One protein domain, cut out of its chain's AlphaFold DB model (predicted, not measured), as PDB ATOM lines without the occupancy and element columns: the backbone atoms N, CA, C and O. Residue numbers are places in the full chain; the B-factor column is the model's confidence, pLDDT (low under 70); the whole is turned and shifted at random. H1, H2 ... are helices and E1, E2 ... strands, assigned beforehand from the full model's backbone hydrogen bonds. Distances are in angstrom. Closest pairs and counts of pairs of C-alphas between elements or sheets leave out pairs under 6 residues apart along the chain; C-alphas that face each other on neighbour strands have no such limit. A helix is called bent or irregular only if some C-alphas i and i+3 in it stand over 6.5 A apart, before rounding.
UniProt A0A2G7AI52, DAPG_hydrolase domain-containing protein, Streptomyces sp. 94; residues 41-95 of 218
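AT A GLANCE: This is residues 41 to 95 of the 218 residues of the protein "DAPG_hydrolase domain-containing protein" of Streptomyces sp. 94 (UniProt A0A2G7AI52). What does the model look like? A hairpin of two short strands, E1 and E2, lies in the middle of a flat body rich in loops, with H1 packed on E1 at one side. H2 lies away from H1, on the other side of the hairpin, and its residues 61 to 66 stick out. What is it made of? The printed part has 55 residues, with H1, H2, E1 and E2 in that order; the class is mixed, helices and strands, and the named elements hold 24 residues, under half. How is it shaped overall? It is only just compact, close to loose, with a radius of gyration of the C-alphas of 11.7 A, and spans 31 by 30 by 15 A; its two-stranded sheet is antiparallel.

IN THESE COORDINATES: Where are the helices? H1 is residues 42 to 49, 10.3 A long, with C-alpha 42 at (48.749, 5.058, -29.231). H2 is residues 61 to 68, 13.4 A long, and irregular: C-alphas 62 and 65 are 7.8 A apart. Where are the strands? E1 is residues 78 to 81, 10.7 A, and E2 residues 87 to 90, 10.1 A, with C-alpha 90 at (51.696, -2.533, -16.996).

HOW THE PARTS SIT: How do E1 and E2 pair? They form an antiparallel hairpin at 168 degrees, with N 80 and O 88 within hydrogen-bond range at 2.9 A. Where are the helices? The closest C-alphas of H1 and E1, of Ala 47 and Gly 78, are 4.8 A apart. H1 and H2 are apart, and each is apart from E2. How are the helix backbones? Every O i to N i+4 pair is within hydrogen-bond range in H1; in H2 0 of 4 are, beside 4 of 5 O i to N i+3 pairs.

THE WHOLE: How far does it reach? The two C-alphas farthest apart, of Ser 83 and Val 95, are 33.8 A apart. How do the links run? The link from H1 to H2 is long, H2 to E1 short and E1 to E2 tight; the printed part has no cut. Where is confidence low? No printed residue is under 70.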
ATOM      1  N   PRO A  41      51.444   7.657 -26.206       95.31
ATOM      2  CA  PRO A  41      51.614   6.637 -27.236       95.31
ATOM      3  C   PRO A  41      50.302   5.905 -27.531       95.31
ATOM      4  O   PRO A  41      49.542   5.601 -26.613       95.31
ATOM      5  N   GLU A  42      50.046   5.600 -28.804       96.25
ATOM      6  CA  GLU A  42      48.749   5.058 -29.231       96.25
ATOM      7  C   GLU A  42      48.424   3.710 -28.582       96.25
ATOM      8  O   GLU A  42      47.325   3.529 -28.075       96.25
ATOM      9  N   HIS A  43      49.412   2.819 -28.459       95.31
ATOM     10  CA  HIS A  43      49.226   1.514 -27.818       95.31
ATOM     11  C   HIS A  43      48.844   1.617 -26.330       95.31
ATOM     12  O   HIS A  43      48.209   0.715 -25.794       95.31
ATOM     13  N   ILE A  44      49.204   2.719 -25.659       96.50
ATOM     14  CA  ILE A  44      48.773   2.992 -24.280       96.50
ATOM     15  C   ILE A  44      47.336   3.509 -24.263       96.50
ATOM     16  O   ILE A  44      46.558   3.101 -23.406       96.50
ATOM     17  N   LYS A  45      46.955   4.373 -25.213       96.75
ATOM     18  CA  LYS A  45      45.562   4.831 -25.332       96.75
ATOM     19  C   LYS A  45      44.617   3.672 -25.620       96.75
ATOM     20  O   LYS A  45      43.569   3.595 -24.990       96.75
ATOM     21  N   GLU A  46      44.998   2.779 -26.531       96.44
ATOM     22  CA  GLU A  46      44.254   1.554 -26.835       96.44
ATOM     23  C   GLU A  46      44.086   0.706 -25.570       96.44
ATOM     24  O   GLU A  46      42.960   0.376 -25.205       96.44
ATOM     25  N   ALA A  47      45.178   0.439 -24.844       96.25
ATOM     26  CA  ALA A  47      45.142  -0.343 -23.611       96.25
ATOM     27  C   ALA A  47      44.248   0.276 -22.521       96.25
ATOM     28  O   ALA A  47      43.499  -0.439 -21.862       96.25
ATOM     29  N   ILE A  48      44.287   1.600 -22.340       96.19
ATOM     30  CA  ILE A  48      43.401   2.306 -21.400       96.19
ATOM     31  C   ILE A  48      41.945   2.256 -21.883       96.19
ATOM     32  O   ILE A  48      41.037   2.068 -21.076       96.19
ATOM     33  N   GLY A  49      41.713   2.406 -23.190       97.12
ATOM     34  CA  GLY A  49      40.384   2.389 -23.801       97.12
ATOM     35  C   GLY A  49      39.657   1.047 -23.679       97.12
ATOM     36  O   GLY A  49      38.429   1.027 -23.701       97.12
ATOM     37  N   LEU A  50      40.391  -0.056 -23.496       96.00
ATOM     38  CA  LEU A  50      39.824  -1.375 -23.188       96.00
ATOM     39  C   LEU A  50      39.263  -1.476 -21.759       96.00
ATOM     40  O   LEU A  50      38.538  -2.423 -21.458       96.00
ATOM     41  N   GLY A  51      39.575  -0.515 -20.885       97.38
ATOM     42  CA  GLY A  51      39.183  -0.538 -19.480       97.38
ATOM     43  C   GLY A  51      39.994  -1.535 -18.637       97.38
ATOM     44  O   GLY A  51      40.987  -2.100 -19.110       97.38
ATOM     45  N   PRO A  52      39.594  -1.747 -17.368       97.38
ATOM     46  CA  PRO A  52      40.317  -2.628 -16.460       97.38
ATOM     47  C   PRO A  52      40.272  -4.076 -16.957       97.38
ATOM     48  O   PRO A  52      39.208  -4.585 -17.312       97.38
ATOM     49  N   GLN A  53      41.420  -4.747 -16.955       96.56
ATOM     50  CA  GLN A  53      41.521  -6.146 -17.362       96.56
ATOM     51  C   GLN A  53      41.275  -7.112 -16.185       96.56
ATOM     52  O   GLN A  53      41.377  -6.721 -15.017       96.56
ATOM     53  N   PRO A  54      40.943  -8.391 -16.454       95.00
ATOM     54  CA  PRO A  54      40.794  -9.398 -15.407       95.00
ATOM     55  C   PRO A  54      42.099  -9.610 -14.611       95.00
ATOM     56  O   PRO A  54      43.144  -9.838 -15.226       95.00
ATOM     57  N   PRO A  55      42.063  -9.625 -13.262       94.75
ATOM     58  CA  PRO A  55      43.243  -9.864 -12.425       94.75
ATOM     59  C   PRO A  55      44.074 -11.116 -12.763       94.75
ATOM     60  O   PRO A  55      45.296 -11.029 -12.662       94.75
ATOM     61  N   PRO A  56      43.497 -12.251 -13.220       92.75
ATOM     62  CA  PRO A  56      44.293 -13.417 -13.620       92.75
ATOM     63  C   PRO A  56      45.274 -13.190 -14.784       92.75
ATOM     64  O   PRO A  56      46.165 -14.010 -14.966       92.75
ATOM     65  N   LEU A  57      45.129 -12.109 -15.565       92.38
ATOM     66  CA  LEU A  57      46.092 -11.732 -16.611       92.38
ATOM     67  C   LEU A  57      47.293 -10.941 -16.065       92.38
ATOM     68  O   LEU A  57      48.276 -10.737 -16.776       92.38
ATOM     69  N   CYS A  58      47.211 -10.431 -14.833       93.00
ATOM     70  CA  CYS A  58      48.267  -9.621 -14.237       93.00
ATOM     71  C   CYS A  58      49.452 -10.471 -13.782       93.00
ATOM     72  O   CYS A  58      49.313 -11.628 -13.384       93.00
ATOM     73  N   LEU A  59      50.635  -9.855 -13.780       90.81
ATOM     74  CA  LEU A  59      51.832 -10.489 -13.257       90.81
ATOM     75  C   LEU A  59      51.730 -10.599 -11.729       90.81
ATOM     76  O   LEU A  59      51.655  -9.592 -11.029       90.81
ATOM     77  N   SER A  60      51.760 -11.827 -11.213       87.44
ATOM     78  CA  SER A  60      51.917 -12.073  -9.775       87.44
ATOM     79  C   SER A  60      53.361 -11.783  -9.335       87.44
ATOM     80  O   SER A  60      54.285 -12.130 -10.080       87.44
ATOM     81  N   PRO A  61      53.591 -11.238  -8.123       84.00
ATOM     82  CA  PRO A  61      54.928 -11.117  -7.539       84.00
ATOM     83  C   PRO A  61      55.744 -12.421  -7.575       84.00
ATOM     84  O   PRO A  61      56.926 -12.386  -7.911       84.00
ATOM     85  N   ASP A  62      55.110 -13.580  -7.362       85.12
ATOM     86  CA  ASP A  62      55.769 -14.902  -7.412       85.12
ATOM     87  C   ASP A  62      56.352 -15.241  -8.795       85.12
ATOM     88  O   ASP A  62      57.243 -16.088  -8.935       85.12
ATOM     89  N   ASN A  63      55.842 -14.569  -9.828       86.88
ATOM     90  CA  ASN A  63      56.253 -14.716 -11.215       86.88
ATOM     91  C   ASN A  63      57.128 -13.551 -11.689       86.88
ATOM     92  O   ASN A  63      57.496 -13.531 -12.855       86.88
ATOM     93  N   ALA A  64      57.530 -12.608 -10.830       87.19
ATOM     94  CA  ALA A  64      58.277 -11.418 -11.247       87.19
ATOM     95  C   ALA A  64      59.572 -11.727 -12.030       87.19
ATOM     96  O   ALA A  64      59.970 -10.958 -12.904       87.19
ATOM     97  N   ALA A  65      60.208 -12.879 -11.782       87.38
ATOM     98  CA  ALA A  65      61.398 -13.309 -12.518       87.38
ATOM     99  C   ALA A  65      61.146 -13.536 -14.026       87.38
ATOM    100  O   ALA A  65      62.075 -13.359 -14.822       87.38
ATOM    101  N   THR A  66      59.908 -13.857 -14.434       88.44
ATOM    102  CA  THR A  66      59.537 -14.083 -15.846       88.44
ATOM    103  C   THR A  66      59.606 -12.809 -16.687       88.44
ATOM    104  O   THR A  66      59.719 -12.893 -17.905       88.44
ATOM    105  N   LEU A  67      59.676 -11.620 -16.070       89.81
ATOM    106  CA  LEU A  67      59.981 -10.362 -16.772       89.81
ATOM    107  C   LEU A  67      61.333 -10.393 -17.504       89.81
ATOM    108  O   LEU A  67      61.592  -9.565 -18.377       89.81
ATOM    109  N   SER A  68      62.213 -11.327 -17.134       88.81
ATOM    110  CA  SER A  68      63.518 -11.531 -17.772       88.81
ATOM    111  C   SER A  68      63.454 -12.472 -18.980       88.81
ATOM    112  O   SER A  68      64.454 -12.625 -19.692       88.81
ATOM    113  N   ASP A  69      62.321 -13.143 -19.196       89.75
ATOM    114  CA  ASP A  69      62.167 -14.102 -20.278       89.75
ATOM    115  C   ASP A  69      62.195 -13.412 -21.644       89.75
ATOM    116  O   ASP A  69      61.936 -12.220 -21.812       89.75
ATOM    117  N   THR A  70      62.582 -14.175 -22.662       90.44
ATOM    118  CA  THR A  70      62.632 -13.642 -24.022       90.44
ATOM    119  C   THR A  70      61.224 -13.529 -24.582       90.44
ATOM    120  O   THR A  70      60.523 -14.530 -24.685       90.44
ATOM    121  N   GLY A  71      60.866 -12.339 -25.053       92.19
ATOM    122  CA  GLY A  71      59.578 -12.081 -25.686       92.19
ATOM    123  C   GLY A  71      58.773 -11.066 -24.893       92.19
ATOM    124  O   GLY A  71      59.344 -10.247 -24.181       92.19
ATOM    125  N   TYR A  72      57.463 -11.112 -25.083       92.31
ATOM    126  CA  TYR A  72      56.493 -10.283 -24.383       92.31
ATOM    127  C   TYR A  72      55.467 -11.199 -23.723       92.31
ATOM    128  O   TYR A  72      55.128 -12.242 -24.291       92.31
ATOM    129  N   GLY A  73      55.003 -10.812 -22.540       87.75
ATOM    130  CA  GLY A  73      53.899 -11.465 -21.856       87.75
ATOM    131  C   GLY A  73      52.548 -11.110 -22.475       87.75
ATOM    132  O   GLY A  73      52.441 -10.318 -23.413       87.75
ATOM    133  N   GLU A  74      51.491 -11.692 -21.917       85.94
ATOM    134  CA  GLU A  74      50.116 -11.441 -22.366       85.94
ATOM    135  C   GLU A  74      49.622 -10.034 -21.990       85.94
ATOM    136  O   GLU A  74      48.745  -9.489 -22.657       85.94
ATOM    137  N   PHE A  75      50.212  -9.420 -20.955       92.62
ATOM    138  CA  PHE A  75      49.758  -8.152 -20.388       92.62
ATOM    139  C   PHE A  75      50.885  -7.117 -20.242       92.62
ATOM    140  O   PHE A  75      51.336  -6.790 -19.149       92.62
ATOM    141  N   GLU A  76      51.342  -6.586 -21.378       94.94
ATOM    142  CA  GLU A  76      52.410  -5.569 -21.446       94.94
ATOM    143  C   GLU A  76      51.911  -4.127 -21.262       94.94
ATOM    144  O   GLU A  76      52.693  -3.226 -20.954       94.94
ATOM    145  N   ASN A  77      50.623  -3.874 -21.520       97.00
ATOM    146  CA  ASN A  77      50.029  -2.540 -21.465       97.00
ATOM    147  C   ASN A  77      48.593  -2.625 -20.949       97.00
ATOM    148  O   ASN A  77      47.777  -3.339 -21.529       97.00
ATOM    149  N   GLY A  78      48.283  -1.856 -19.911       96.88
ATOM    150  CA  GLY A  78      46.940  -1.760 -19.350       96.88
ATOM    151  C   GLY A  78      46.961  -1.648 -17.834       96.88
ATOM    152  O   GLY A  78      48.012  -1.476 -17.211       96.88
ATOM    153  N   TYR A  79      45.780  -1.754 -17.239       97.81
ATOM    154  CA  TYR A  79      45.623  -1.784 -15.794       97.81
ATOM    155  C   TYR A  79      44.515  -2.749 -15.373       97.81
ATOM    156  O   TYR A  79      43.635  -3.077 -16.170       97.81
ATOM    157  N   SER A  80      44.547  -3.161 -14.111       97.56
ATOM    158  CA  SER A  80      43.510  -3.977 -13.478       97.56
ATOM    159  C   SER A  80      43.257  -3.491 -12.060       97.56
ATOM    160  O   SER A  80      44.173  -3.009 -11.391       97.56
ATOM    161  N   LEU A  81      42.013  -3.632 -11.608       96.88
ATOM    162  CA  LEU A  81      41.582  -3.304 -10.252       96.88
ATOM    163  C   LEU A  81      41.293  -4.605  -9.504       96.88
ATOM    164  O   LEU A  81      40.607  -5.483 -10.030       96.88
ATOM    165  N   PHE A  82      41.806  -4.720  -8.288       95.75
ATOM    166  CA  PHE A  82      41.624  -5.892  -7.439       95.75
ATOM    167  C   PHE A  82      40.542  -5.625  -6.391       95.75
ATOM    168  O   PHE A  82      40.226  -4.481  -6.061       95.75
ATOM    169  N   SER A  83      39.956  -6.696  -5.853       95.75
ATOM    170  CA  SER A  83      38.881  -6.606  -4.857       95.75
ATOM    171  C   SER A  83      39.327  -6.002  -3.524       95.75
ATOM    172  O   SER A  83      38.494  -5.509  -2.774       95.75
ATOM    173  N   ASP A  84      40.626  -6.046  -3.227       95.44
ATOM    174  CA  ASP A  84      41.238  -5.423  -2.050       95.44
ATOM    175  C   ASP A  84      41.560  -3.929  -2.256       95.44
ATOM    176  O   ASP A  84      42.097  -3.279  -1.361       95.44
ATOM    177  N   GLY A  85      41.225  -3.376  -3.427       94.19
ATOM    178  CA  GLY A  85      41.500  -1.989  -3.796       94.19
ATOM    179  C   GLY A  85      42.897  -1.755  -4.372       94.19
ATOM    180  O   GLY A  85      43.202  -0.622  -4.749       94.19
ATOM    181  N   SER A  86      43.740  -2.786  -4.478       94.69
ATOM    182  CA  SER A  86      45.031  -2.668  -5.155       94.69
ATOM    183  C   SER A  86      44.865  -2.534  -6.674       94.69
ATOM    184  O   SER A  86      43.836  -2.882  -7.266       94.69
ATOM    185  N   VAL A  87      45.892  -1.980  -7.317       95.12
ATOM    186  CA  VAL A  87      45.918  -1.735  -8.761       95.12
ATOM    187  C   VAL A  87      47.194  -2.326  -9.335       95.12
ATOM    188  O   VAL A  87      48.284  -2.071  -8.828       95.12
ATOM    189  N   HIS A  88      47.065  -3.071 -10.430       95.94
ATOM    190  CA  HIS A  88      48.202  -3.481 -11.249       95.94
ATOM    191  C   HIS A  88      48.244  -2.619 -12.508       95.94
ATOM    192  O   HIS A  88      47.223  -2.460 -13.177       95.94
ATOM    193  N   ILE A  89      49.414  -2.076 -12.842       96.31
ATOM    194  CA  ILE A  89      49.637  -1.256 -14.038       96.31
ATOM    195  C   ILE A  89      50.827  -1.838 -14.797       96.31
ATOM    196  O   ILE A  89      51.912  -1.968 -14.235       96.31
ATOM    197  N   ALA A  90      50.634  -2.140 -16.078       96.44
ATOM    198  CA  ALA A  90      51.696  -2.533 -16.996       96.44
ATOM    199  C   ALA A  90      51.834  -1.485 -18.105       96.44
ATOM    200  O   ALA A  90      50.839  -0.990 -18.642       96.44
ATOM    201  N   THR A  91      53.071  -1.121 -18.444       96.06
ATOM    202  CA  THR A  91      53.350  -0.188 -19.539       96.06
ATOM    203  C   THR A  91      54.677  -0.503 -20.209       96.06
ATOM    204  O   THR A  91      55.739  -0.514 -19.583       96.06
ATOM    205  N   LEU A  92      54.630  -0.695 -21.524       95.50
ATOM    206  CA  LEU A  92      55.806  -0.859 -22.358       95.50
ATOM    207  C   LEU A  92      56.124   0.470 -23.039       95.50
ATOM    208  O   LEU A  92      55.434   0.915 -23.960       95.50
ATOM    209  N   THR A  93      57.242   1.079 -22.645       94.69
ATOM    210  CA  THR A  93      57.769   2.286 -23.294       94.69
ATOM    211  C   THR A  93      59.021   1.960 -24.098       94.69
ATOM    212  O   THR A  93      60.047   1.543 -23.564       94.69
ATOM    213  N   ARG A  94      58.965   2.177 -25.417       93.06
ATOM    214  CA  ARG A  94      60.130   1.994 -26.295       93.06
ATOM    215  C   ARG A  94      61.030   3.227 -26.235       93.06
ATOM    216  O   ARG A  94      60.630   4.303 -26.666       93.06
ATOM    217  N   VAL A  95      62.273   3.044 -25.787       93.50
ATOM    218  CA  VAL A  95      63.303   4.096 -25.708       93.50
ATOM    219  C   VAL A  95      64.451   3.820 -26.694       93.50
ATOM    220  O   VAL A  95      65.512   3.311 -26.325       93.50
TER     221      VAL A  95